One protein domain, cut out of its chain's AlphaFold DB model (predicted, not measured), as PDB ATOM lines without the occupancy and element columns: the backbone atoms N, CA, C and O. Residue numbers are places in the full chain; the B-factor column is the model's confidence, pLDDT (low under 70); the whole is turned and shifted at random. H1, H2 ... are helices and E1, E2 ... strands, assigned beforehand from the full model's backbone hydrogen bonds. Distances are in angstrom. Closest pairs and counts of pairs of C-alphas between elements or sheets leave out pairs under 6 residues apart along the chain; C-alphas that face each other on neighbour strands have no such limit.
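What this domain is: This is residues 64 to 143 and 155 to 274 of the 275 residues of an uncharacterized protein of Paenibacillus methanolicus (UniProt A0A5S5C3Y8). The domain is an elongated body built round one long, strongly twisted sheet, E4, E5, E6, E7, E11, E12, E13 and E14, which curls round the helix H1. A small three-stranded sheet sits toward each end of the long axis, E1 to E3 at one and E8 to E10 at the other, with the short helix H2 beside the latter. The 200 printed residues hold two named helices and fourteen named strands, in the order E1 to E7, H1, E8 to E10, H2, E11 to E14, and the class is mostly strand. The large sheet is branched and mixed, and both small ones, orders E1 E2 E3 and E8 E9 E10, are antiparallel. The whole is only just compact, close to loose, with a radius of gyration of the C-alphas of 19.5 A and spans of 67 by 36 by 25 A.

Where its parts are: E1, residues 70 to 74, begins at C-alpha 70 (11.539, 24.999, -41.995). E2 is residues 80 to 84, E3 87 to 91 and E4 104 to 108. E5, residues 117 to 126, is 26.6 A long, and E6, residues 131 to 140, is 29.5 A. After the cut come E7, residues 157 to 161, and H1, residues 164 to 174, 15.6 A long. E8 is residues 175 to 182, 22.7 A; E9 185 to 192, 22.5 A; E10 195 to 200; and H2 202 to 207. E11, residues 212 to 227, is the longest strand at 37.6 A, starting at C-alpha 212 (26.786, 70.065, -37.333). E12, residues 230 to 241, is 35.4 A; E13, residues 248 to 260, 34.3 A; E14, residues 263 to 273, 29.7 A, ending at C-alpha 273 (12.520, 61.426, -33.764). E11 bends by 61 degrees at residue 215, E13 by 68 at 251 and E14 by 56 at 268.

How they stand to each other: Four meanders, each strand the antiparallel neighbour of the one before, are E1 E2 E3, E4 E5 E6, E8 E9 E10 and E11 E12 E13 E14. In the first, N 71 and O 83 are 2.9 A apart, and N 82 and O 89 2.9 A. In the second, N 106 and O 119 are 3.2 A apart, and N 120 and O 136 2.9 A. E6 has three neighbours: E5 on one side, and on the other side antiparallel E7, with N 137 and O 160 at 2.9 A, and parallel E11, with N 131 and O 220 at 2.8 A. In the last meander N 223 and O 234 are 2.9 A apart, N 235 and O 253 2.8 A, and N 258 and O 265 2.8 A. In E8 E9 E10, N 178 and O 189 are 3.1 A apart, and N 190 and O 197 2.9 A. The three sheets form a stack of sheets, face to face in turn, with the large sheet facing each small one. The closest C-alphas of E3 and E7 are Gln 89 and Phe 157, 7.0 A; of E8 and E11, Lys 178 and Glu 214, 5.3 A. H1 is on the large sheet, its C-alpha of Gln 170 6.6 A from that of Leu 266 in E14. H2 only grazes the large sheet and the sheet E8 E9 E10. In H1 and H2 every O i to N i+4 pair is within hydrogen-bond range.

The domain as a whole: The C-alphas farthest apart, of Glu 86 and Asp 183, are 67.4 A apart. Residues 144 to 154 are not printed, and C-alphas 143 and 155 stand 13.0 A apart across that cut. Of the links printed whole, E3 to E4 is long, with 12 residues. The mean pLDDT of the printed part is 94.1, and residues 142 to 143 are under 70.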
ATOM      1  N   SER A  64      13.617  27.665 -36.233       97.88
ATOM      2  CA  SER A  64      12.651  26.882 -37.019       97.88
ATOM      3  C   SER A  64      11.284  27.550 -37.124       97.88
ATOM      4  O   SER A  64      10.835  28.217 -36.193       97.88
ATOM      5  N   ILE A  65      10.564  27.248 -38.210       97.56
ATOM      6  CA  ILE A  65       9.120  27.488 -38.348       97.56
ATOM      7  C   ILE A  65       8.432  26.112 -38.472       97.56
ATOM      8  O   ILE A  65       8.217  25.624 -39.586       97.56
ATOM      9  N   PRO A  66       8.075  25.445 -37.352       95.94
ATOM     10  CA  PRO A  66       7.638  24.044 -37.379       95.94
ATOM     11  C   PRO A  66       6.397  23.788 -38.240       95.94
ATOM     12  O   PRO A  66       6.308  22.744 -38.879       95.94
ATOM     13  N   LYS A  67       5.469  24.755 -38.314       94.75
ATOM     14  CA  LYS A  67       4.255  24.664 -39.146       94.75
ATOM     15  C   LYS A  67       4.533  24.551 -40.653       94.75
ATOM     16  O   LYS A  67       3.665  24.077 -41.373       94.75
ATOM     17  N   HIS A  68       5.714  24.968 -41.110       92.50
ATOM     18  CA  HIS A  68       6.136  24.913 -42.513       92.50
ATOM     19  C   HIS A  68       7.277  23.901 -42.742       92.50
ATOM     20  O   HIS A  68       7.794  23.787 -43.846       92.50
ATOM     21  N   GLY A  69       7.710  23.171 -41.703       96.19
ATOM     22  CA  GLY A  69       8.837  22.236 -41.809       96.19
ATOM     23  C   GLY A  69      10.186  22.906 -42.106       96.19
ATOM     24  O   GLY A  69      11.067  22.251 -42.662       96.19
ATOM     25  N   ILE A  70      10.336  24.189 -41.753       97.88
ATOM     26  CA  ILE A  70      11.539  24.999 -41.995       97.88
ATOM     27  C   ILE A  70      12.451  24.948 -40.769       97.88
ATOM     28  O   ILE A  70      11.986  25.128 -39.639       97.88
ATOM     29  N   THR A  71      13.748  24.731 -40.978       98.50
ATOM     30  CA  THR A  71      14.803  24.859 -39.960       98.50
ATOM     31  C   THR A  71      16.064  25.447 -40.585       98.50
ATOM     32  O   THR A  71      16.516  24.958 -41.618       98.50
ATOM     33  N   LEU A  72      16.638  26.457 -39.938       98.50
ATOM     34  CA  LEU A  72      17.948  27.015 -40.243       98.50
ATOM     35  C   LEU A  72      18.900  26.656 -39.096       98.50
ATOM     36  O   LEU A  72      18.631  26.991 -37.942       98.50
ATOM     37  N   SER A  73      19.998  25.973 -39.409       97.81
ATOM     38  CA  SER A  73      21.003  25.536 -38.432       97.81
ATOM     39  C   SER A  73      22.351  26.213 -38.693       97.81
ATOM     40  O   SER A  73      22.706  26.380 -39.861       97.81
ATOM     41  N   PRO A  74      23.144  26.543 -37.660       96.25
ATOM     42  CA  PRO A  74      24.514  27.008 -37.855       96.25
ATOM     43  C   PRO A  74      25.392  25.878 -38.409       96.25
ATOM     44  O   PRO A  74      25.218  24.709 -38.048       96.25
ATOM     45  N   VAL A  75      26.364  26.225 -39.254       93.75
ATOM     46  CA  VAL A  75      27.416  25.310 -39.720       93.75
ATOM     47  C   VAL A  75      28.769  25.813 -39.224       93.75
ATOM     48  O   VAL A  75      29.066  27.001 -39.286       93.75
ATOM     49  N   GLN A  76      29.598  24.904 -38.708       85.62
ATOM     50  CA  GLN A  76      30.959  25.224 -38.282       85.62
ATOM     51  C   GLN A  76      31.960  25.047 -39.441       85.62
ATOM     52  O   GLN A  76      31.846  24.073 -40.188       85.62
ATOM     53  N   PRO A  77      32.984  25.915 -39.572       82.38
ATOM     54  CA  PRO A  77      33.262  27.087 -38.733       82.38
ATOM     55  C   PRO A  77      32.414  28.325 -39.082       82.38
ATOM     56  O   PRO A  77      32.357  29.248 -38.275       82.38
ATOM     57  N   GLN A  78      31.779  28.346 -40.257       85.44
ATOM     58  CA  GLN A  78      30.900  29.412 -40.742       85.44
ATOM     59  C   GLN A  78      29.858  28.826 -41.711       85.44
ATOM     60  O   GLN A  78      30.070  27.752 -42.289       85.44
ATOM     61  N   GLY A  79      28.745  29.540 -41.884       93.50
ATOM     62  CA  GLY A  79      27.656  29.198 -42.793       93.50
ATOM     63  C   GLY A  79      26.363  28.816 -42.073       93.50
ATOM     64  O   GLY A  79      26.306  28.669 -40.847       93.50
ATOM     65  N   ALA A  80      25.316  28.609 -42.865       97.12
ATOM     66  CA  ALA A  80      24.005  28.174 -42.401       97.12
ATOM     67  C   ALA A  80      23.469  27.033 -43.275       97.12
ATOM     68  O   ALA A  80      23.605  27.055 -44.496       97.12
ATOM     69  N   LEU A  81      22.847  26.030 -42.655       97.31
ATOM     70  CA  LEU A  81      22.159  24.935 -43.335       97.31
ATOM     71  C   LEU A  81      20.653  25.175 -43.251       97.31
ATOM     72  O   LEU A  81      20.060  25.016 -42.181       97.31
ATOM     73  N   LEU A  82      20.040  25.517 -44.381       97.94
ATOM     74  CA  LEU A  82      18.592  25.583 -44.518       97.94
ATOM     75  C   LEU A  82      18.043  24.196 -44.858       97.94
ATOM     76  O   LEU A  82      18.516  23.527 -45.781       97.94
ATOM     77  N   GLN A  83      17.007  23.779 -44.135       96.62
ATOM     78  CA  GLN A  83      16.174  22.629 -44.454       96.62
ATOM     79  C   GLN A  83      14.711  23.069 -44.563       96.62
ATOM     80  O   GLN A  83      14.181  23.673 -43.631       96.62
ATOM     81  N   ILE A  84      14.050  22.692 -45.661       94.94
ATOM     82  CA  ILE A  84      12.596  22.824 -45.839       94.94
ATOM     83  C   ILE A  84      12.056  21.455 -46.260       94.94
ATOM     84  O   ILE A  84      12.339  20.962 -47.354       94.94
ATOM     85  N   GLY A  85      11.331  20.793 -45.356       91.69
ATOM     86  CA  GLY A  85      10.911  19.403 -45.553       91.69
ATOM     87  C   GLY A  85      12.117  18.466 -45.703       91.69
ATOM     88  O   GLY A  85      12.907  18.321 -44.770       91.69
ATOM     89  N   GLU A  86      12.256  17.832 -46.870       90.50
ATOM     90  CA  GLU A  86      13.396  16.962 -47.218       90.50
ATOM     91  C   GLU A  86      14.515  17.696 -47.989       90.50
ATOM     92  O   GLU A  86      15.649  17.211 -48.023       90.50
ATOM     93  N   LYS A  87      14.227  18.868 -48.581       91.31
ATOM     94  CA  LYS A  87      15.205  19.699 -49.306       91.31
ATOM     95  C   LYS A  87      16.192  20.335 -48.317       91.31
ATOM     96  O   LYS A  87      15.795  20.779 -47.237       91.31
ATOM     97  N   ARG A  88      17.475  20.408 -48.692       94.81
ATOM     98  CA  ARG A  88      18.559  21.013 -47.896       94.81
ATOM     99  C   ARG A  88      19.543  21.782 -48.772       94.81
ATOM    100  O   ARG A  88      19.929  21.270 -49.818       94.81
ATOM    101  N   GLN A  89      20.002  22.937 -48.297       95.12
ATOM    102  CA  GLN A  89      21.057  23.736 -48.928       95.12
ATOM    103  C   GLN A  89      21.912  24.407 -47.856       95.12
ATOM    104  O   GLN A  89      21.385  24.875 -46.846       95.12
ATOM    105  N   GLN A  90      23.227  24.437 -48.066       95.94
ATOM    106  CA  GLN A  90      24.141  25.220 -47.241       95.94
ATOM    107  C   GLN A  90      24.435  26.549 -47.938       95.94
ATOM    108  O   GLN A  90      24.716  26.565 -49.135       95.94
ATOM    109  N   PHE A  91      24.416  27.626 -47.164       96.19
ATOM    110  CA  PHE A  91      24.777  28.978 -47.572       96.19
ATOM    111  C   PHE A  91      25.996  29.462 -46.779       96.19
ATOM    112  O   PHE A  91      26.196  29.047 -45.632       96.19
ATOM    113  N   ASP A  92      26.784  30.372 -47.357       95.38
ATOM    114  CA  ASP A  92      27.934  31.022 -46.697       95.38
ATOM    115  C   ASP A  92      27.506  32.232 -45.840       95.38
ATOM    116  O   ASP A  92      28.161  33.268 -45.769       95.38
ATOM    117  N   TRP A  93      26.337  32.115 -45.209       96.69
ATOM    118  CA  TRP A  93      25.737  33.169 -44.402       96.69
ATOM    119  C   TRP A  93      26.382  33.272 -43.015       96.69
ATOM    120  O   TRP A  93      26.697  32.268 -42.364       96.69
ATOM    121  N   THR A  94      26.481  34.498 -42.498       94.19
ATOM    122  CA  THR A  94      26.862  34.740 -41.099       94.19
ATOM    123  C   THR A  94      25.662  34.460 -40.194       94.19
ATOM    124  O   THR A  94      24.828  35.326 -39.959       94.19
ATOM    125  N   TYR A  95      25.560  33.226 -39.688       94.56
ATOM    126  CA  TYR A  95      24.415  32.789 -38.878       94.56
ATOM    127  C   TYR A  95      24.205  33.631 -37.606       94.56
ATOM    128  O   TYR A  95      23.070  33.830 -37.179       94.56
ATOM    129  N   THR A  96      25.281  34.096 -36.962       91.38
ATOM    130  CA  THR A  96      25.197  34.972 -35.786       91.38
ATOM    131  C   THR A  96      26.503  35.738 -35.552       91.38
ATOM    132  O   THR A  96      27.587  35.251 -35.876       91.38
ATOM    133  N   THR A  97      26.407  36.925 -34.952       87.38
ATOM    134  CA  THR A  97      27.554  37.704 -34.454       87.38
ATOM    135  C   THR A  97      28.046  37.184 -33.090       87.38
ATOM    136  O   THR A  97      27.337  36.433 -32.420       87.38
ATOM    137  N   PRO A  98      29.211  37.634 -32.573       87.62
ATOM    138  CA  PRO A  98      29.670  37.299 -31.215       87.62
ATOM    139  C   PRO A  98      28.707  37.689 -30.076       87.62
ATOM    140  O   PRO A  98      28.903  37.267 -28.936       87.62
ATOM    141  N   ARG A  99      27.668  38.490 -30.359       87.12
ATOM    142  CA  ARG A  99      26.563  38.786 -29.431       87.12
ATOM    143  C   ARG A  99      25.472  37.710 -29.397       87.12
ATOM    144  O   ARG A  99      24.539  37.847 -28.609       87.12
ATOM    145  N   MET A 100      25.595  36.648 -30.196       89.25
ATOM    146  CA  MET A 100      24.678  35.502 -30.247       89.25
ATOM    147  C   MET A 100      23.236  35.898 -30.615       89.25
ATOM    148  O   MET A 100      22.269  35.291 -30.152       89.25
ATOM    149  N   ILE A 101      23.085  36.942 -31.439       92.75
ATOM    150  CA  ILE A 101      21.791  37.375 -31.978       92.75
ATOM    151  C   ILE A 101      21.367  36.355 -33.039       92.75
ATOM    152  O   ILE A 101      22.051  36.183 -34.047       92.75
ATOM    153  N   LEU A 102      20.276  35.634 -32.778       96.19
ATOM    154  CA  LEU A 102      19.805  34.555 -33.648       96.19
ATOM    155  C   LEU A 102      19.079  35.093 -34.897       96.19
ATOM    156  O   LEU A 102      18.437  36.146 -34.814       96.19
ATOM    157  N   PRO A 103      19.102  34.342 -36.017       97.62
ATOM    158  CA  PRO A 103      18.293  34.630 -37.198       97.62
ATOM    159  C   PRO A 103      16.806  34.785 -36.874       97.62
ATOM    160  O   PRO A 103      16.259  34.060 -36.035       97.62
ATOM    161  N   ARG A 104      16.119  35.675 -37.591       97.94
ATOM    162  CA  ARG A 104      14.652  35.777 -37.557       97.94
ATOM    163  C   ARG A 104      14.090  35.251 -38.870       97.94
ATOM    164  O   ARG A 104      14.540  35.655 -39.937       97.94
ATOM    165  N   LEU A 105      13.135  34.328 -38.769       98.31
ATOM    166  CA  LEU A 105      12.543  33.617 -39.899       98.31
ATOM    167  C   LEU A 105      11.045  33.912 -39.978       98.31
ATOM    168  O   LEU A 105      10.342  33.768 -38.975       98.31
ATOM    169  N   GLN A 106      10.544  34.208 -41.173       98.06
ATOM    170  CA  GLN A 106       9.110  34.245 -41.462       98.06
ATOM    171  C   GLN A 106       8.892  33.788 -42.906       98.06
ATOM    172  O   GLN A 106       9.558  34.284 -43.807       98.06
ATOM    173  N   ALA A 107       7.956  32.862 -43.126       97.50
ATOM    174  CA  ALA A 107       7.538  32.491 -44.477       97.50
ATOM    175  C   ALA A 107       6.169  33.092 -44.802       97.50
ATOM    176  O   ALA A 107       5.289  33.088 -43.923       97.50
ATOM    177  N   SER A 108       6.045  33.627 -46.013       96.69
ATOM    178  CA  SER A 108       4.854  34.286 -46.546       96.69
ATOM    179  C   SER A 108       5.021  34.543 -48.044       96.69
ATOM    180  O   SER A 108       6.120  34.872 -48.467       96.69
ATOM    181  N   ASP A 109       3.911  34.538 -48.773       96.06
ATOM    182  CA  ASP A 109       3.729  35.186 -50.082       96.06
ATOM    183  C   ASP A 109       4.079  36.698 -50.008       96.06
ATOM    184  O   ASP A 109       3.254  37.528 -49.586       96.06
ATOM    185  N   TYR A 110       5.329  37.061 -50.307       96.75
ATOM    186  CA  TYR A 110       5.837  38.442 -50.325       96.75
ATOM    187  C   TYR A 110       5.763  39.061 -51.717       96.75
ATOM    188  O   TYR A 110       5.527  40.269 -51.833       96.75
ATOM    189  N   ASP A 111       5.951  38.241 -52.746       94.88
ATOM    190  CA  ASP A 111       5.986  38.638 -54.153       94.88
ATOM    191  C   ASP A 111       4.582  38.650 -54.826       94.88
ATOM    192  O   ASP A 111       4.390  39.273 -55.884       94.88
ATOM    193  N   LEU A 112       3.580  38.041 -54.174       93.69
ATOM    194  CA  LEU A 112       2.169  37.943 -54.578       93.69
ATOM    195  C   LEU A 112       1.881  37.010 -55.772       93.69
ATOM    196  O   LEU A 112       0.878  37.217 -56.474       93.69
ATOM    197  N   ASP A 113       2.715  35.994 -56.021       92.06
ATOM    198  CA  ASP A 113       2.443  34.914 -56.983       92.06
ATOM    199  C   ASP A 113       1.584  33.761 -56.411       92.06
ATOM    200  O   ASP A 113       0.877  33.081 -57.172       92.06
ATOM    201  N   GLY A 114       1.539  33.619 -55.079       91.88
ATOM    202  CA  GLY A 114       0.767  32.605 -54.352       91.88
ATOM    203  C   GLY A 114       1.558  31.393 -53.835       91.88
ATOM    204  O   GLY A 114       0.931  30.469 -53.295       91.88
ATOM    205  N   ALA A 115       2.885  31.375 -53.988       91.88
ATOM    206  CA  ALA A 115       3.808  30.569 -53.192       91.88
ATOM    207  C   ALA A 115       4.065  31.222 -51.809       91.88
ATOM    208  O   ALA A 115       3.435  32.210 -51.452       91.88
ATOM    209  N   ASP A 116       4.912  30.604 -50.977       94.25
ATOM    210  CA  ASP A 116       5.404  31.197 -49.721       94.25
ATOM    211  C   ASP A 116       6.941  31.252 -49.792       94.25
ATOM    212  O   ASP A 116       7.606  30.212 -49.677       94.25
ATOM    213  N   GLU A 117       7.518  32.444 -49.889       96.69
ATOM    214  CA  GLU A 117       8.963  32.656 -49.780       96.69
ATOM    215  C   GLU A 117       9.383  32.693 -48.305       96.69
ATOM    216  O   GLU A 117       8.622  33.082 -47.411       96.69
ATOM    217  N   LEU A 118      10.627  32.306 -48.018       98.06
ATOM    218  CA  LEU A 118      11.202  32.402 -46.679       98.06
ATOM    219  C   LEU A 118      12.056  33.664 -46.556       98.06
ATOM    220  O   LEU A 118      13.157  33.731 -47.094       98.06
ATOM    221  N   SER A 119      11.601  34.618 -45.748       98.56
ATOM    222  CA  SER A 119      12.457  35.702 -45.271       98.56
ATOM    223  C   SER A 119      13.393  35.226 -44.156       98.56
ATOM    224  O   SER A 119      12.976  34.535 -43.213       98.56
ATOM    225  N   VAL A 120      14.661  35.623 -44.254       98.62
ATOM    226  CA  VAL A 120      15.700  35.406 -43.242       98.62
ATOM    227  C   VAL A 120      16.360  36.750 -42.949       98.62
ATOM    228  O   VAL A 120      17.044  37.304 -43.803       98.62
ATOM    229  N   ALA A 121      16.168  37.272 -41.738       98.38
ATOM    230  CA  ALA A 121      16.923  38.421 -41.244       98.38
ATOM    231  C   ALA A 121      18.064  37.926 -40.343       98.38
ATOM    232  O   ALA A 121      17.817  37.357 -39.270       98.38
ATOM    233  N   LEU A 122      19.302  38.125 -40.792       97.88
ATOM    234  CA  LEU A 122      20.527  37.752 -40.085       97.88
ATOM    235  C   LEU A 122      21.159  38.994 -39.480       97.88
ATOM    236  O   LEU A 122      21.418  39.944 -40.205       97.88
ATOM    237  N   ASN A 123      21.485  38.988 -38.189       96.44
ATOM    238  CA  ASN A 123      22.362  40.027 -37.665       96.44
ATOM    239  C   ASN A 123      23.804  39.714 -38.082       96.44
ATOM    240  O   ASN A 123      24.374  38.734 -37.597       96.44
ATOM    241  N   VAL A 124      24.368  40.533 -38.973       94.56
ATOM    242  CA  VAL A 124      25.705  40.329 -39.563       94.56
ATOM    243  C   VAL A 124      26.770  41.241 -38.956       94.56
ATOM    244  O   VAL A 124      27.942  40.875 -38.934       94.56
ATOM    245  N   ASP A 125      26.370  42.383 -38.387       91.44
ATOM    246  CA  ASP A 125      27.265  43.274 -37.646       91.44
ATOM    247  C   ASP A 125      26.619  43.745 -36.335       91.44
ATOM    248  O   ASP A 125      25.424  44.062 -36.281       91.44
ATOM    249  N   SER A 126      27.401  43.788 -35.252       88.12
ATOM    250  CA  SER A 126      26.938  44.325 -33.971       88.12
ATOM    251  C   SER A 126      28.073  44.809 -33.065       88.12
ATOM    252  O   SER A 126      29.107  44.165 -32.883       88.12
ATOM    253  N   GLY A 127      27.848  45.956 -32.426       86.06
ATOM    254  CA  GLY A 127      28.850  46.663 -31.639       86.06
ATOM    255  C   GLY A 127      28.256  47.802 -30.812       86.06
ATOM    256  O   GLY A 127      27.065  47.823 -30.489       86.06
ATOM    257  N   THR A 128      29.101  48.733 -30.387       85.56
ATOM    258  CA  THR A 128      28.638  50.034 -29.879       85.56
ATOM    259  C   THR A 128      28.361  50.914 -31.095       85.56
ATOM    260  O   THR A 128      29.202  50.958 -31.982       85.56
ATOM    261  N   GLY A 129      27.183  51.541 -31.178       83.62
ATOM    262  CA  GLY A 129      26.788  52.351 -32.345       83.62
ATOM    263  C   GLY A 129      26.536  51.561 -33.641       83.62
ATOM    264  O   GLY A 129      26.352  52.165 -34.692       83.62
ATOM    265  N   LEU A 130      26.532  50.224 -33.574       91.25
ATOM    266  CA  LEU A 130      26.511  49.332 -34.733       91.25
ATOM    267  C   LEU A 130      25.571  48.149 -34.473       91.25
ATOM    268  O   LEU A 130      25.712  47.444 -33.470       91.25
ATOM    269  N   SER A 131      24.597  47.956 -35.356       94.62
ATOM    270  CA  SER A 131      23.649  46.840 -35.375       94.62
ATOM    271  C   SER A 131      23.072  46.751 -36.785       94.62
ATOM    272  O   SER A 131      22.174  47.517 -37.125       94.62
ATOM    273  N   VAL A 132      23.622  45.867 -37.613       97.25
ATOM    274  CA  VAL A 132      23.235  45.715 -39.020       97.25
ATOM    275  C   VAL A 132      22.709  44.311 -39.244       97.25
ATOM    276  O   VAL A 132      23.421  43.326 -39.024       97.25
ATOM    277  N   ASP A 133      21.469  44.247 -39.705       98.19
ATOM    278  CA  ASP A 133      20.876  43.039 -40.245       98.19
ATOM    279  C   ASP A 133      21.026  42.983 -41.775       98.19
ATOM    280  O   ASP A 133      21.004  44.009 -42.458       98.19
ATOM    281  N   GLU A 134      21.146  41.770 -42.300       98.25
ATOM    282  CA  GLU A 134      21.083  41.410 -43.717       98.25
ATOM    283  C   GLU A 134      19.755  40.680 -43.963       98.25
ATOM    284  O   GLU A 134      19.345  39.844 -43.148       98.25
ATOM    285  N   LEU A 135      19.049  41.038 -45.039       98.75
ATOM    286  CA  LEU A 135      17.768  40.436 -45.415       98.75
ATOM    287  C   LEU A 135      17.955  39.550 -46.641       98.75
ATOM    288  O   LEU A 135      18.321  40.044 -47.705       98.75
ATOM    289  N   HIS A 136      17.596  38.281 -46.486       98.62
ATOM    290  CA  HIS A 136      17.442  37.325 -47.574       98.62
ATOM    291  C   HIS A 136      15.962  37.020 -47.784       98.62
ATOM    292  O   HIS A 136      15.220  36.859 -46.807       98.62
ATOM    293  N   ILE A 137      15.561  36.866 -49.040       98.38
ATOM    294  CA  ILE A 137      14.333  36.180 -49.439       98.38
ATOM    295  C   ILE A 137      14.745  34.912 -50.182       98.38
ATOM    296  O   ILE A 137      15.578  34.949 -51.087       98.38
ATOM    297  N   VAL A 138      14.210  33.778 -49.735       97.44
ATOM    298  CA  VAL A 138      14.610  32.452 -50.197       97.44
ATOM    299  C   VAL A 138      13.424  31.748 -50.833       97.44
ATOM    300  O   VAL A 138      12.420  31.475 -50.168       97.44
ATOM    301  N   GLU A 139      13.582  31.399 -52.101       94.31
ATOM    302  CA  GLU A 139      12.555  30.761 -52.923       94.31
ATOM    303  C   GLU A 139      12.870  29.286 -53.166       94.31
ATOM    304  O   GLU A 139      14.016  28.848 -53.039       94.31
ATOM    305  N   SER A 140      11.867  28.487 -53.535       87.06
ATOM    306  CA  SER A 140      12.088  27.098 -53.949       87.06
ATOM    307  C   SER A 140      12.372  26.997 -55.444       87.06
ATOM    308  O   SER A 140      11.596  27.474 -56.267       87.06
ATOM    309  N   GLU A 141      13.419  26.253 -55.818       70.69
ATOM    310  CA  GLU A 141      13.621  25.857 -57.217       70.69
ATOM    311  C   GLU A 141      12.395  25.035 -57.667       70.69
ATOM    312  O   GLU A 141      12.151  23.924 -57.162       70.69
ATOM    313  N   GLY A 142      11.593  25.646 -58.543       58.00
ATOM    314  CA  GLY A 142      10.237  25.223 -58.897       58.00
ATOM    315  C   GLY A 142       9.326  26.402 -59.251       58.00
ATOM    316  O   GLY A 142       8.605  26.308 -60.246       58.00
ATOM    317  N   ASP A 143       9.433  27.498 -58.498       53.84
ATOM    318  CA  ASP A 143       8.593  28.690 -58.662       53.84
ATOM    319  C   ASP A 143       9.279  29.696 -59.624       53.84
ATOM    320  O   ASP A 143       8.733  29.998 -60.690       53.84
ATOM    321  N   THR A 155      20.452  23.087 -56.768       79.19
ATOM    322  CA  THR A 155      20.348  23.946 -55.588       79.19
ATOM    323  C   THR A 155      18.862  24.144 -55.304       79.19
ATOM    324  O   THR A 155      18.231  24.941 -55.995       79.19
ATOM    325  N   PRO A 156      18.259  23.414 -54.342       88.88
ATOM    326  CA  PRO A 156      16.806  23.379 -54.182       88.88
ATOM    327  C   PRO A 156      16.160  24.717 -53.812       88.88
ATOM    328  O   PRO A 156      14.921  24.763 -53.793       88.88
ATOM    329  N   PHE A 157      16.965  25.739 -53.491       93.25
ATOM    330  CA  PHE A 157      16.539  27.093 -53.163       93.25
ATOM    331  C   PHE A 157      17.379  28.163 -53.879       93.25
ATOM    332  O   PHE A 157      18.592  27.996 -54.040       93.25
ATOM    333  N   VAL A 158      16.743  29.284 -54.219       93.75
ATOM    334  CA  VAL A 158      17.396  30.520 -54.691       93.75
ATOM    335  C   VAL A 158      17.435  31.521 -53.529       93.75
ATOM    336  O   VAL A 158      16.532  31.515 -52.699       93.75
ATOM    337  N   ASP A 159      18.498  32.320 -53.426       95.94
ATOM    338  CA  ASP A 159      18.706  33.331 -52.377       95.94
ATOM    339  C   ASP A 159      18.830  34.716 -53.017       95.94
ATOM    340  O   ASP A 159      19.707  34.936 -53.857       95.94
ATOM    341  N   HIS A 160      17.950  35.629 -52.611       97.75
ATOM    342  CA  HIS A 160      17.927  37.021 -53.037       97.75
ATOM    343  C   HIS A 160      18.218  37.909 -51.827       97.75
ATOM    344  O   HIS A 160      17.422  37.985 -50.890       97.75
ATOM    345  N   VAL A 161      19.362  38.589 -51.851       98.31
ATOM    346  CA  VAL A 161      19.822  39.455 -50.758       98.31
ATOM    347  C   VAL A 161      19.438  40.900 -51.050       98.31
ATOM    348  O   VAL A 161      19.703  41.397 -52.148       98.31
ATOM    349  N   PHE A 162      18.871  41.614 -50.073       98.62
ATOM    350  CA  PHE A 162      18.703  43.062 -50.205       98.62
ATOM    351  C   PHE A 162      20.043  43.762 -49.952       98.62
ATOM    352  O   PHE A 162      20.390  44.116 -48.823       98.62
ATOM    353  N   GLU A 163      20.807  43.923 -51.030       98.06
ATOM    354  CA  GLU A 163      22.178  44.428 -51.013       98.06
ATOM    355  C   GLU A 163      22.331  45.793 -50.329       98.06
ATOM    356  O   GLU A 163      21.555  46.733 -50.543       98.06
ATOM    357  N   LYS A 164      23.408  45.928 -49.546       97.56
ATOM    358  CA  LYS A 164      23.681  47.124 -48.735       97.56
ATOM    359  C   LYS A 164      23.752  48.404 -49.555       97.56
ATOM    360  O   LYS A 164      23.176  49.422 -49.170       97.56
ATOM    361  N   ASP A 165      24.461  48.364 -50.675       97.81
ATOM    362  CA  ASP A 165      24.630  49.542 -51.524       97.81
ATOM    363  C   ASP A 165      23.309  49.953 -52.201       97.81
ATOM    364  O   ASP A 165      23.122  51.138 -52.482       97.81
ATOM    365  N   ASP A 166      22.366  49.021 -52.394       98.38
ATOM    366  CA  ASP A 166      21.046  49.307 -52.957       98.38
ATOM    367  C   ASP A 166      20.125  49.973 -51.923       98.38
ATOM    368  O   ASP A 166      19.717  51.121 -52.126       98.38
ATOM    369  N   TYR A 167      19.875  49.354 -50.758       98.06
ATOM    370  CA  TYR A 167      18.983  49.978 -49.766       98.06
ATOM    371  C   TYR A 167      19.506  51.338 -49.272       98.06
ATOM    372  O   TYR A 167      18.711  52.251 -49.029       98.06
ATOM    373  N   LEU A 168      20.831  51.527 -49.188       97.44
ATOM    374  CA  LEU A 168      21.429  52.826 -48.854       97.44
ATOM    375  C   LEU A 168      21.273  53.853 -49.984       97.44
ATOM    376  O   LEU A 168      21.052  55.032 -49.692       97.44
ATOM    377  N   ALA A 169      21.348  53.441 -51.253       97.94
ATOM    378  CA  ALA A 169      21.080  54.327 -52.385       97.94
ATOM    379  C   ALA A 169      19.599  54.731 -52.445       97.94
ATOM    380  O   ALA A 169      19.293  55.915 -52.613       97.94
ATOM    381  N   GLN A 170      18.676  53.786 -52.254       98.12
ATOM    382  CA  GLN A 170      17.236  54.058 -52.215       98.12
ATOM    383  C   GLN A 170      16.871  55.011 -51.064       98.12
ATOM    384  O   GLN A 170      16.189  56.014 -51.290       98.12
ATOM    385  N   LEU A 171      17.390  54.763 -49.856       96.50
ATOM    386  CA  LEU A 171      17.204  55.636 -48.693       96.50
ATOM    387  C   LEU A 171      17.821  57.028 -48.910       96.50
ATOM    388  O   LEU A 171      17.175  58.041 -48.645       96.50
ATOM    389  N   GLY A 172      19.048  57.092 -49.437       95.62
ATOM    390  CA  GLY A 172      19.737  58.349 -49.734       95.62
ATOM    391  C   GLY A 172      19.016  59.205 -50.781       95.62
ATOM    392  O   GLY A 172      18.984  60.426 -50.650       95.62
ATOM    393  N   ASN A 173      18.382  58.578 -51.778       95.69
ATOM    394  CA  ASN A 173      17.568  59.261 -52.789       95.69
ATOM    395  C   ASN A 173      16.220  59.767 -52.242       95.69
ATOM    396  O   ASN A 173      15.698  60.764 -52.741       95.69
ATOM    397  N   ALA A 174      15.652  59.103 -51.229       95.50
ATOM    398  CA  ALA A 174      14.399  59.514 -50.589       95.50
ATOM    399  C   ALA A 174      14.563  60.713 -49.633       95.50
ATOM    400  O   ALA A 174      13.565  61.312 -49.217       95.50
ATOM    401  N   LEU A 175      15.808  61.055 -49.284       95.19
ATOM    402  CA  LEU A 175      16.149  61.990 -48.221       95.19
ATOM    403  C   LEU A 175      16.741  63.311 -48.706       95.19
ATOM    404  O   LEU A 175      17.522  63.402 -49.649       95.19
ATOM    405  N   THR A 176      16.430  64.371 -47.971       96.69
ATOM    406  CA  THR A 176      17.192  65.620 -47.991       96.69
ATOM    407  C   THR A 176      17.270  66.166 -46.574       96.69
ATOM    408  O   THR A 176      16.321  66.056 -45.804       96.69
ATOM    409  N   PHE A 177      18.409  66.756 -46.220       97.56
ATOM    410  CA  PHE A 177      18.620  67.350 -44.907       97.56
ATOM    411  C   PHE A 177      19.204  68.753 -45.037       97.56
ATOM    412  O   PHE A 177      20.053  69.012 -45.895       97.56
ATOM    413  N   LYS A 178      18.714  69.662 -44.194       97.75
ATOM    414  CA  LYS A 178      19.172  71.051 -44.079       97.75
ATOM    415  C   LYS A 178      19.171  71.489 -42.627       97.75
ATOM    416  O   LYS A 178      18.392  70.974 -41.831       97.75
ATOM    417  N   THR A 179      20.005  72.464 -42.288       96.81
ATOM    418  CA  THR A 179      20.041  73.045 -40.941       96.81
ATOM    419  C   THR A 179      19.620  74.514 -40.949       96.81
ATOM    420  O   THR A 179      19.726  75.216 -41.953       96.81
ATOM    421  N   SER A 180      19.092  74.993 -39.823       96.31
ATOM    422  CA  SER A 180      18.841  76.420 -39.595       96.31
ATOM    423  C   SER A 180      19.000  76.765 -38.124       96.31
ATOM    424  O   SER A 180      18.532  76.006 -37.276       96.31
ATOM    425  N   GLU A 181      19.510  77.951 -37.821       95.00
ATOM    426  CA  GLU A 181      19.467  78.507 -36.469       95.00
ATOM    427  C   GLU A 181      18.252  79.435 -36.304       95.00
ATOM    428  O   GLU A 181      17.951  80.241 -37.191       95.00
ATOM    429  N   VAL A 182      17.545  79.326 -35.177       94.50
ATOM    430  CA  VAL A 182      16.480  80.260 -34.773       94.50
ATOM    431  C   VAL A 182      16.679  80.601 -33.301       94.50
ATOM    432  O   VAL A 182      16.722  79.704 -32.466       94.50
ATOM    433  N   ASP A 183      16.819  81.892 -32.989       93.00
ATOM    434  CA  ASP A 183      17.039  82.413 -31.628       93.00
ATOM    435  C   ASP A 183      18.199  81.730 -30.860       93.00
ATOM    436  O   ASP A 183      18.152  81.564 -29.641       93.00
ATOM    437  N   GLY A 184      19.259  81.339 -31.581       90.81
ATOM    438  CA  GLY A 184      20.441  80.653 -31.042       90.81
ATOM    439  C   GLY A 184      20.320  79.128 -30.936       90.81
ATOM    440  O   GLY A 184      21.290  78.469 -30.561       90.81
ATOM    441  N   GLU A 185      19.160  78.550 -31.262       94.12
ATOM    442  CA  GLU A 185      18.935  77.104 -31.268       94.12
ATOM    443  C   GLU A 185      19.049  76.528 -32.684       94.12
ATOM    444  O   GLU A 185      18.376  76.978 -33.618       94.12
ATOM    445  N   LEU A 186      19.902  75.513 -32.836       94.88
ATOM    446  CA  LEU A 186      20.067  74.774 -34.081       94.88
ATOM    447  C   LEU A 186      18.917  73.781 -34.296       94.88
ATOM    448  O   LEU A 186      18.588  72.978 -33.422       94.88
ATOM    449  N   PHE A 187      18.371  73.774 -35.511       96.69
ATOM    450  CA  PHE A 187      17.362  72.821 -35.960       96.69
ATOM    451  C   PHE A 187      17.791  72.100 -37.236       96.69
ATOM    452  O   PHE A 187      18.349  72.718 -38.146       96.69
ATOM    453  N   GLY A 188      17.460  70.815 -37.309       96.88
ATOM    454  CA  GLY A 188      17.501  70.015 -38.528       96.88
ATOM    455  C   GLY A 188      16.139  70.019 -39.219       96.88
ATOM    456  O   GLY A 188      15.099  70.020 -38.561       96.88
ATOM    457  N   HIS A 189      16.153  70.003 -40.545       97.50
ATOM    458  CA  HIS A 189      14.982  69.880 -41.409       97.50
ATOM    459  C   HIS A 189      15.184  68.639 -42.262       97.50
ATOM    460  O   HIS A 189      15.956  68.660 -43.223       97.50
ATOM    461  N   LEU A 190      14.536  67.548 -41.863       97.44
ATOM    462  CA  LEU A 190      14.565  66.283 -42.579       97.44
ATOM    463  C   LEU A 190      13.397  66.260 -43.561       97.44
ATOM    464  O   LEU A 190      12.241  66.220 -43.141       97.44
ATOM    465  N   THR A 191      13.691  66.299 -44.855       97.00
ATOM    466  CA  THR A 191      12.698  66.116 -45.912       97.00
ATOM    467  C   THR A 191      12.688  64.656 -46.355       97.00
ATOM    468  O   THR A 191      13.722  64.123 -46.756       97.00
ATOM    469  N   LEU A 192      11.510  64.034 -46.311       94.62
ATOM    470  CA  LEU A 192      11.257  62.638 -46.662       94.62
ATOM    471  C   LEU A 192       9.947  62.577 -47.458       94.62
ATOM    472  O   LEU A 192       8.930  63.113 -47.021       94.62
ATOM    473  N   ASN A 193       9.965  61.993 -48.660       85.62
ATOM    474  CA  ASN A 193       8.814  61.985 -49.588       85.62
ATOM    475  C   ASN A 193       8.201  63.383 -49.878       85.62
ATOM    476  O   ASN A 193       7.034  63.499 -50.244       85.62
ATOM    477  N   GLY A 194       8.983  64.457 -49.716       88.00
ATOM    478  CA  GLY A 194       8.539  65.848 -49.887       88.00
ATOM    479  C   GLY A 194       7.876  66.486 -48.657       88.00
ATOM    480  O   GLY A 194       7.703  67.705 -48.640       88.00
ATOM    481  N   GLU A 195       7.562  65.720 -47.609       92.81
ATOM    482  CA  GLU A 195       7.200  66.263 -46.296       92.81
ATOM    483  C   GLU A 195       8.474  66.621 -45.519       92.81
ATOM    484  O   GLU A 195       9.493  65.956 -45.674       92.81
ATOM    485  N   THR A 196       8.458  67.693 -44.718       96.62
ATOM    486  CA  THR A 196       9.638  68.142 -43.958       96.62
ATOM    487  C   THR A 196       9.350  68.195 -42.466       96.62
ATOM    488  O   THR A 196       8.538  69.004 -42.012       96.62
ATOM    489  N   THR A 197      10.065  67.377 -41.696       96.19
ATOM    490  CA  THR A 197      10.033  67.376 -40.233       96.19
ATOM    491  C   THR A 197      11.153  68.260 -39.686       96.19
ATOM    492  O   THR A 197      12.317  68.115 -40.061       96.19
ATOM    493  N   LYS A 198      10.806  69.171 -38.772       96.12
ATOM    494  CA  LYS A 198      11.764  70.014 -38.048       96.12
ATOM    495  C   LYS A 198      12.101  69.371 -36.698       96.12
ATOM    496  O   LYS A 198      11.204  69.192 -35.879       96.12
ATOM    497  N   VAL A 199      13.379  69.094 -36.453       95.44
ATOM    498  CA  VAL A 199      13.909  68.522 -35.199       95.44
ATOM    499  C   VAL A 199      14.844  69.515 -34.507       95.44
ATOM    500  O   VAL A 199      15.593  70.226 -35.179       95.44
ATOM    501  N   SER A 200      14.802  69.603 -33.173       94.06
ATOM    502  CA  SER A 200      15.794  70.385 -32.416       94.06
ATOM    503  C   SER A 200      17.096  69.599 -32.320       94.06
ATOM    504  O   SER A 200      17.078  68.414 -32.004       94.06
ATOM    505  N   LEU A 201      18.223  70.259 -32.586       93.75
ATOM    506  CA  LEU A 201      19.566  69.675 -32.493       93.75
ATOM    507  C   LEU A 201      20.380  70.290 -31.344       93.75
ATOM    508  O   LEU A 201      21.607  70.185 -31.300       93.75
ATOM    509  N   LYS A 202      19.693  70.947 -30.405       91.00
ATOM    510  CA  LYS A 202      20.277  71.694 -29.285       91.00
ATOM    511  C   LYS A 202      21.226  70.864 -28.417       91.00
ATOM    512  O   LYS A 202      22.272  71.359 -28.005       91.00
ATOM    513  N   SER A 203      20.866  69.609 -28.149       88.25
ATOM    514  CA  SER A 203      21.686  68.643 -27.405       88.25
ATOM    515  C   SER A 203      23.059  68.456 -28.061       88.25
ATOM    516  O   SER A 203      24.091  68.554 -27.396       88.25
ATOM    517  N   PHE A 204      23.073  68.282 -29.382       89.62
ATOM    518  CA  PHE A 204      24.283  68.097 -30.180       89.62
ATOM    519  C   PHE A 204      25.103  69.387 -30.325       89.62
ATOM    520  O   PHE A 204      26.328  69.332 -30.255       89.62
ATOM    521  N   GLN A 205      24.443  70.548 -30.433       81.88
ATOM    522  CA  GLN A 205      25.082  71.871 -30.539       81.88
ATOM    523  C   GLN A 205      25.999  72.194 -29.343       81.88
ATOM    524  O   GLN A 205      26.987  72.907 -29.503       81.88
ATOM    525  N   THR A 206      25.689  71.681 -28.145       81.19
ATOM    526  CA  THR A 206      26.500  71.900 -26.930       81.19
ATOM    527  C   THR A 206      27.316  70.688 -26.478       81.19
ATOM    528  O   THR A 206      28.185  70.834 -25.620       81.19
ATOM    529  N   GLY A 207      27.023  69.495 -27.003       81.50
ATOM    530  CA  GLY A 207      27.648  68.240 -26.570       81.50
ATOM    531  C   GLY A 207      29.014  67.949 -27.200       81.50
ATOM    532  O   GLY A 207      29.776  67.155 -26.650       81.50
ATOM    533  N   TYR A 208      29.334  68.588 -28.330       85.69
ATOM    534  CA  TYR A 208      30.454  68.206 -29.195       85.69
ATOM    535  C   TYR A 208      31.342  69.392 -29.593       85.69
ATOM    536  O   TYR A 208      30.910  70.540 -29.623       85.69
ATOM    537  N   ASN A 209      32.607  69.104 -29.912       83.88
ATOM    538  CA  ASN A 209      33.599  70.096 -30.339       83.88
ATOM    539  C   ASN A 209      33.733  70.125 -31.875       83.88
ATOM    540  O   ASN A 209      34.772  69.755 -32.433       83.88
ATOM    541  N   GLY A 210      32.661  70.540 -32.548       88.25
ATOM    542  CA  GLY A 210      32.595  70.670 -34.004       88.25
ATOM    543  C   GLY A 210      31.224  71.143 -34.478       88.25
ATOM    544  O   GLY A 210      30.250  71.093 -33.725       88.25
ATOM    545  N   GLU A 211      31.147  71.623 -35.718       91.56
ATOM    546  CA  GLU A 211      29.888  72.077 -36.310       91.56
ATOM    547  C   GLU A 211      29.046  70.896 -36.817       91.56
ATOM    548  O   GLU A 211      29.567  69.881 -37.286       91.56
ATOM    549  N   VAL A 212      27.719  71.025 -36.732       93.81
ATOM    550  CA  VAL A 212      26.786  70.065 -37.333       93.81
ATOM    551  C   VAL A 212      26.697  70.337 -38.830       93.81
ATOM    552  O   VAL A 212      26.322  71.432 -39.251       93.81
ATOM    553  N   THR A 213      27.003  69.332 -39.642       94.38
ATOM    554  CA  THR A 213      26.960  69.451 -41.103       94.38
ATOM    555  C   THR A 213      25.573  69.118 -41.663       94.38
ATOM    556  O   THR A 213      24.770  68.439 -41.029       94.38
ATOM    557  N   GLU A 214      25.299  69.519 -42.907       95.44
ATOM    558  CA  GLU A 214      24.088  69.101 -43.635       95.44
ATOM    559  C   GLU A 214      24.157  67.650 -44.171       95.44
ATOM    560  O   GLU A 214      23.349  67.260 -45.015       95.44
ATOM    561  N   LYS A 215      25.123  66.838 -43.718       95.19
ATOM    562  CA  LYS A 215      25.215  65.416 -44.069       95.19
ATOM    563  C   LYS A 215      24.550  64.563 -42.996       95.19
ATOM    564  O   LYS A 215      24.842  64.704 -41.808       95.19
ATOM    565  N   LEU A 216      23.726  63.623 -43.444       96.12
ATOM    566  CA  LEU A 216      23.242  62.526 -42.617       96.12
ATOM    567  C   LEU A 216      24.239  61.366 -42.625       96.12
ATOM    568  O   LEU A 216      24.917  61.125 -43.627       96.12
ATOM    569  N   GLY A 217      24.287  60.633 -41.518       95.19
ATOM    570  CA  GLY A 217      24.876  59.305 -41.423       95.19
ATOM    571  C   GLY A 217      23.786  58.271 -41.150       95.19
ATOM    572  O   GLY A 217      22.944  58.465 -40.278       95.19
ATOM    573  N   PHE A 218      23.800  57.181 -41.906       95.25
ATOM    574  CA  PHE A 218      22.868  56.057 -41.802       95.25
ATOM    575  C   PHE A 218      23.575  54.778 -42.284       95.25
ATOM    576  O   PHE A 218      24.641  54.854 -42.897       95.25
ATOM    577  N   GLY A 219      23.024  53.601 -41.970       95.12
ATOM    578  CA  GLY A 219      23.598  52.308 -42.378       95.12
ATOM    579  C   GLY A 219      24.533  51.619 -41.373       95.12
ATOM    580  O   GLY A 219      25.047  50.548 -41.683       95.12
ATOM    581  N   ALA A 220      24.750  52.195 -40.183       95.69
ATOM    582  CA  ALA A 220      25.327  51.481 -39.032       95.69
ATOM    583  C   ALA A 220      24.249  50.896 -38.099       95.69
ATOM    584  O   ALA A 220      24.520  49.975 -37.337       95.69
ATOM    585  N   ILE A 221      23.014  51.392 -38.187       97.19
ATOM    586  CA  ILE A 221      21.837  50.821 -37.528       97.19
ATOM    587  C   ILE A 221      20.847  50.486 -38.641       97.19
ATOM    588  O   ILE A 221      20.314  51.399 -39.277       97.19
ATOM    589  N   VAL A 222      20.675  49.193 -38.913       98.44
ATOM    590  CA  VAL A 222      19.783  48.636 -39.939       98.44
ATOM    591  C   VAL A 222      19.117  47.397 -39.354       98.44
ATOM    592  O   VAL A 222      19.809  46.474 -38.932       98.44
ATOM    593  N   GLY A 223      17.789  47.371 -39.331       98.31
ATOM    594  CA  GLY A 223      17.005  46.223 -38.884       98.31
ATOM    595  C   GLY A 223      15.944  45.850 -39.907       98.31
ATOM    596  O   GLY A 223      15.305  46.731 -40.483       98.31
ATOM    597  N   PHE A 224      15.728  44.550 -40.104       98.62
ATOM    598  CA  PHE A 224      14.667  44.033 -40.971       98.62
ATOM    599  C   PHE A 224      13.653  43.211 -40.174       98.62
ATOM    600  O   PHE A 224      14.009  42.278 -39.450       98.62
ATOM    601  N   GLU A 225      12.371  43.537 -40.303       98.19
ATOM    602  CA  GLU A 225      11.276  42.806 -39.665       98.19
ATOM    603  C   GLU A 225      10.329  42.230 -40.712       98.19
ATOM    604  O   GLU A 225       9.899  42.917 -41.637       98.19
ATOM    605  N   ALA A 226       9.977  40.961 -40.537       97.75
ATOM    606  CA  ALA A 226       9.124  40.225 -41.448       97.75
ATOM    607  C   ALA A 226       7.880  39.704 -40.723       97.75
ATOM    608  O   ALA A 226       7.943  39.169 -39.614       97.75
ATOM    609  N   SER A 227       6.730  39.866 -41.364       96.06
ATOM    610  CA  SER A 227       5.425  39.387 -40.905       96.06
ATOM    611  C   SER A 227       4.619  38.868 -42.101       96.06
ATOM    612  O   SER A 227       5.155  38.776 -43.207       96.06
ATOM    613  N   ALA A 228       3.358  38.481 -41.895       93.69
ATOM    614  CA  ALA A 228       2.517  37.964 -42.973       93.69
ATOM    615  C   ALA A 228       2.326  39.016 -44.083       93.69
ATOM    616  O   ALA A 228       1.764  40.084 -43.827       93.69
ATOM    617  N   ASN A 229       2.816  38.698 -45.284       91.81
ATOM    618  CA  ASN A 229       2.788  39.500 -46.513       91.81
ATOM    619  C   ASN A 229       3.304  40.939 -46.310       91.81
ATOM    620  O   ASN A 229       2.815  41.888 -46.927       91.81
ATOM    621  N   LYS A 230       4.257  41.122 -45.385       97.00
ATOM    622  CA  LYS A 230       4.850  42.430 -45.103       97.00
ATOM    623  C   LYS A 230       6.271  42.345 -44.553       97.00
ATOM    624  O   LYS A 230       6.504  41.712 -43.521       97.00
ATOM    625  N   LEU A 231       7.164  43.096 -45.191       98.50
ATOM    626  CA  LEU A 231       8.538  43.355 -44.776       98.50
ATOM    627  C   LEU A 231       8.688  44.839 -44.387       98.50
ATOM    628  O   LEU A 231       8.121  45.724 -45.035       98.50
ATOM    629  N   ILE A 232       9.440  45.112 -43.324       98.62
ATOM    630  CA  ILE A 232       9.803  46.450 -42.842       98.62
ATOM    631  C   ILE A 232      11.322  46.546 -42.749       98.62
ATOM    632  O   ILE A 232      11.966  45.655 -42.198       98.62
ATOM    633  N   ALA A 233      11.871  47.660 -43.221       98.75
ATOM    634  CA  ALA A 233      13.231  48.083 -42.924       98.75
ATOM    635  C   ALA A 233      13.199  49.259 -41.940       98.75
ATOM    636  O   ALA A 233      12.403  50.187 -42.110       98.75
ATOM    637  N   THR A 234      14.085  49.234 -40.948       98.62
ATOM    638  CA  THR A 234      14.315  50.320 -39.988       98.62
ATOM    639  C   THR A 234      15.769  50.761 -40.081       98.62
ATOM    640  O   THR A 234      16.678  49.935 -40.012       98.62
ATOM    641  N   PHE A 235      15.995  52.064 -40.211       98.44
ATOM    642  CA  PHE A 235      17.314  52.674 -40.335       98.44
ATOM    643  C   PHE A 235      17.493  53.741 -39.260       98.44
ATOM    644  O   PHE A 235      16.722  54.700 -39.220       98.44
ATOM    645  N   GLY A 236      18.535  53.634 -38.438       97.69
ATOM    646  CA  GLY A 236      18.937  54.757 -37.591       97.69
ATOM    647  C   GLY A 236      19.469  55.899 -38.459       97.69
ATOM    648  O   GLY A 236      20.259  55.667 -39.384       97.69
ATOM    649  N   VAL A 237      19.070  57.133 -38.147       97.06
ATOM    650  CA  VAL A 237      19.517  58.349 -38.837       97.06
ATOM    651  C   VAL A 237      20.187  59.300 -37.854       97.06
ATOM    652  O   VAL A 237      19.602  59.725 -36.858       97.06
ATOM    653  N   GLY A 238      21.434  59.646 -38.156       96.12
ATOM    654  CA  GLY A 238      22.229  60.578 -37.374       96.12
ATOM    655  C   GLY A 238      22.717  61.772 -38.178       96.12
ATOM    656  O   GLY A 238      22.789  61.744 -39.407       96.12
ATOM    657  N   ILE A 239      23.082  62.831 -37.467       95.75
ATOM    658  CA  ILE A 239      23.815  63.968 -38.022       95.75
ATOM    659  C   ILE A 239      25.321  63.694 -38.004       95.75
ATOM    660  O   ILE A 239      25.845  63.078 -37.073       95.75
ATOM    661  N   VAL A 240      26.036  64.189 -39.013       95.69
ATOM    662  CA  VAL A 240      27.505  64.205 -39.009       95.69
ATOM    663  C   VAL A 240      27.991  65.518 -38.397       95.69
ATOM    664  O   VAL A 240      27.687  66.597 -38.915       95.69
ATOM    665  N   ILE A 241      28.766  65.412 -37.318       95.12
ATOM    666  CA  ILE A 241      29.385  66.534 -36.600       95.12
ATOM    667  C   ILE A 241      30.887  66.528 -36.885       95.12
ATOM    668  O   ILE A 241      31.520  65.470 -36.870       95.12
ATOM    669  N   GLU A 242      31.481  67.693 -37.140       93.44
ATOM    670  CA  GLU A 242      32.928  67.792 -37.336       93.44
ATOM    671  C   GLU A 242      33.715  67.254 -36.129       93.44
ATOM    672  O   GLU A 242      33.321  67.414 -34.976       93.44
ATOM    673  N   ASN A 243      34.859  66.619 -36.396       90.69
ATOM    674  CA  ASN A 243      35.732  65.983 -35.396       90.69
ATOM    675  C   ASN A 243      35.103  64.828 -34.586       90.69
ATOM    676  O   ASN A 243      35.781  64.270 -33.722       90.69
ATOM    677  N   VAL A 244      33.858  64.427 -34.869       92.00
ATOM    678  CA  VAL A 244      33.218  63.236 -34.292       92.00
ATOM    679  C   VAL A 244      33.296  62.093 -35.307       92.00
ATOM    680  O   VAL A 244      32.991  62.275 -36.482       92.00
ATOM    681  N   ALA A 245      33.759  60.920 -34.871       89.06
ATOM    682  CA  ALA A 245      34.011  59.784 -35.765       89.06
ATOM    683  C   ALA A 245      32.727  59.081 -36.241       89.06
ATOM    684  O   ALA A 245      32.704  58.525 -37.336       89.06
ATOM    685  N   GLU A 246      31.674  59.112 -35.424       90.62
ATOM    686  CA  GLU A 246      30.416  58.393 -35.638       90.62
ATOM    687  C   GLU A 246      29.236  59.376 -35.736       90.62
ATOM    688  O   GLU A 246      29.217  60.380 -35.009       90.62
ATOM    689  N   PRO A 247      28.232  59.110 -36.597       93.50
ATOM    690  CA  PRO A 247      27.000  59.893 -36.638       93.50
ATOM    691  C   PRO A 247      26.317  59.934 -35.271       93.50
ATOM    692  O   PRO A 247      26.296  58.941 -34.547       93.50
ATOM    693  N   GLN A 248      25.733  61.079 -34.929       94.38
ATOM    694  CA  GLN A 248      24.958  61.229 -33.701       94.38
ATOM    695  C   GLN A 248      23.477  61.098 -34.035       94.38
ATOM    696  O   GLN A 248      22.920  61.947 -34.732       94.38
ATOM    697  N   TYR A 249      22.888  59.983 -33.606       94.88
ATOM    698  CA  TYR A 249      21.509  59.602 -33.896       94.88
ATOM    699  C   TYR A 249      20.508  60.570 -33.260       94.88
ATOM    700  O   TYR A 249      20.758  61.116 -32.187       94.88
ATOM    701  N   PHE A 250      19.430  60.854 -33.992       95.06
ATOM    702  CA  PHE A 250      18.341  61.741 -33.561       95.06
ATOM    703  C   PHE A 250      16.955  61.180 -33.924       95.06
ATOM    704  O   PHE A 250      15.950  61.894 -33.862       95.06
ATOM    705  N   GLY A 251      16.894  59.920 -34.357       96.19
ATOM    706  CA  GLY A 251      15.682  59.288 -34.854       96.19
ATOM    707  C   GLY A 251      15.936  58.135 -35.819       96.19
ATOM    708  O   GLY A 251      17.062  57.846 -36.227       96.19
ATOM    709  N   GLU A 252      14.838  57.515 -36.230       97.44
ATOM    710  CA  GLU A 252      14.800  56.360 -37.117       97.44
ATOM    711  C   GLU A 252      13.901  56.627 -38.327       97.44
ATOM    712  O   GLU A 252      12.906  57.356 -38.247       97.44
ATOM    713  N   ILE A 253      14.221  55.988 -39.451       98.12
ATOM    714  CA  ILE A 253      13.336  55.877 -40.611       98.12
ATOM    715  C   ILE A 253      12.867  54.437 -40.732       98.12
ATOM    716  O   ILE A 253      13.680  53.526 -40.846       98.12
ATOM    717  N   GLN A 254      11.553  54.255 -40.792       98.31
ATOM    718  CA  GLN A 254      10.926  53.001 -41.186       98.31
ATOM    719  C   GLN A 254      10.453  53.085 -42.635       98.31
ATOM    720  O   GLN A 254       9.914  54.112 -43.050       98.31
ATOM    721  N   ALA A 255      10.591  51.998 -43.387       98.56
ATOM    722  CA  ALA A 255      10.082  51.849 -44.746       98.56
ATOM    723  C   ALA A 255       9.424  50.472 -44.920       98.56
ATOM    724  O   ALA A 255       9.868  49.489 -44.328       98.56
ATOM    725  N   ASP A 256       8.381  50.399 -45.748       98.56
ATOM    726  CA  ASP A 256       7.879  49.116 -46.245       98.56
ATOM    727  C   ASP A 256       8.859  48.618 -47.327       98.56
ATOM    728  O   ASP A 256       9.204  49.382 -48.234       98.56
ATOM    729  N   VAL A 257       9.301  47.360 -47.242       98.75
ATOM    730  CA  VAL A 257      10.123  46.715 -48.282       98.75
ATOM    731  C   VAL A 257       9.195  45.923 -49.197       98.75
ATOM    732  O   VAL A 257       8.528  44.990 -48.752       98.75
ATOM    733  N   GLY A 258       9.126  46.309 -50.468       98.38
ATOM    734  CA  GLY A 258       8.557  45.480 -51.525       98.38
ATOM    735  C   GLY A 258       9.606  44.503 -52.049       98.38
ATOM    736  O   GLY A 258      10.774  44.874 -52.166       98.38
ATOM    737  N   TYR A 259       9.170  43.290 -52.370       98.00
ATOM    738  CA  TYR A 259       9.953  42.247 -53.025       98.00
ATOM    739  C   TYR A 259       9.196  41.781 -54.272       98.00
ATOM    740  O   TYR A 259       7.969  41.655 -54.209       98.00
ATOM    741  N   LYS A 260       9.885  41.583 -55.403       95.75
ATOM    742  CA  LYS A 260       9.294  40.991 -56.612       95.75
ATOM    743  C   LYS A 260      10.362  40.454 -57.561       95.75
ATOM    744  O   LYS A 260      11.251  41.220 -57.919       95.75
ATOM    745  N   ASP A 261      10.235  39.205 -58.011       89.88
ATOM    746  CA  ASP A 261      11.116  38.574 -59.013       89.88
ATOM    747  C   ASP A 261      12.626  38.791 -58.697       89.88
ATOM    748  O   ASP A 261      13.419  39.205 -59.549       89.88
ATOM    749  N   GLY A 262      13.010  38.647 -57.420       92.75
ATOM    750  CA  GLY A 262      14.369  38.904 -56.928       92.75
ATOM    751  C   GLY A 262      14.792  40.371 -56.725       92.75
ATOM    752  O   GLY A 262      15.908  40.607 -56.255       92.75
ATOM    753  N   GLU A 263      13.952  41.356 -57.055       97.06
ATOM    754  CA  GLU A 263      14.215  42.795 -56.876       97.06
ATOM    755  C   GLU A 263      13.582  43.354 -55.582       97.06
ATOM    756  O   GLU A 263      12.501  42.938 -55.157       97.06
ATOM    757  N   PHE A 264      14.233  44.353 -54.968       98.62
ATOM    758  CA  PHE A 264      13.813  44.978 -53.705       98.62
ATOM    759  C   PHE A 264      13.560  46.485 -53.847       98.62
ATOM    760  O   PHE A 264      14.352  47.210 -54.449       98.62
ATOM    761  N   GLN A 265      12.488  46.997 -53.232       98.56
ATOM    762  CA  GLN A 265      12.143  48.425 -53.284       98.56
ATOM    763  C   GLN A 265      11.621  48.958 -51.941       98.56
ATOM    764  O   GLN A 265      10.575  48.540 -51.445       98.56
ATOM    765  N   LEU A 266      12.298  49.966 -51.385       98.56
ATOM    766  CA  LEU A 266      11.827  50.739 -50.233       98.56
ATOM    767  C   LEU A 266      10.670  51.669 -50.621       98.56
ATOM    768  O   LEU A 266      10.712  52.348 -51.650       98.56
ATOM    769  N   SER A 267       9.652  51.743 -49.766       97.75
ATOM    770  CA  SER A 267       8.476  52.595 -49.948       97.75
ATOM    771  C   SER A 267       7.853  53.011 -48.606       97.75
ATOM    772  O   SER A 267       8.355  52.667 -47.536       97.75
ATOM    773  N   SER A 268       6.766  53.792 -48.638       96.75
ATOM    774  CA  SER A 268       5.980  54.180 -47.447       96.75
ATOM    775  C   SER A 268       6.777  54.802 -46.286       96.75
ATOM    776  O   SER A 268       6.362  54.685 -45.128       96.75
ATOM    777  N   PHE A 269       7.913  55.448 -46.583       97.44
ATOM    778  CA  PHE A 269       8.856  55.920 -45.569       97.44
ATOM    779  C   PHE A 269       8.198  56.805 -44.494       97.44
ATOM    780  O   PHE A 269       7.425  57.714 -44.813       97.44
ATOM    781  N   ARG A 270       8.556  56.577 -43.226       96.69
ATOM    782  CA  ARG A 270       8.154  57.379 -42.061       96.69
ATOM    783  C   ARG A 270       9.357  57.643 -41.166       96.69
ATOM    784  O   ARG A 270      10.152  56.739 -40.941       96.69
ATOM    785  N   PHE A 271       9.455  58.857 -40.636       97.25
ATOM    786  CA  PHE A 271      10.477  59.248 -39.668       97.25
ATOM    787  C   PHE A 271       9.884  59.349 -38.258       97.25
ATOM    788  O   PHE A 271       8.795  59.904 -38.085       97.25
ATOM    789  N   THR A 272      10.632  58.872 -37.266       96.06
ATOM    790  CA  THR A 272      10.352  59.041 -35.834       96.06
ATOM    791  C   THR A 272      11.582  59.670 -35.190       96.06
ATOM    792  O   THR A 272      12.671  59.119 -35.303       96.06
ATOM    793  N   ALA A 273      11.428  60.815 -34.523       93.56
ATOM    794  CA  ALA A 273      12.520  61.426 -33.764       93.56
ATOM    795  C   ALA A 273      12.764  60.677 -32.443       93.56
ATOM    796  O   ALA A 273      11.814  60.189 -31.830       93.56
ATOM    797  N   GLU A 274      14.018  60.638 -31.996       86.75
ATOM    798  CA  GLU A 274      14.361  60.311 -30.606       86.75
ATOM    799  C   GLU A 274      14.021  61.506 -29.687       86.75
ATOM    800  O   GLU A 274      14.100  62.661 -30.117       86.75
TER     801      GLU A 274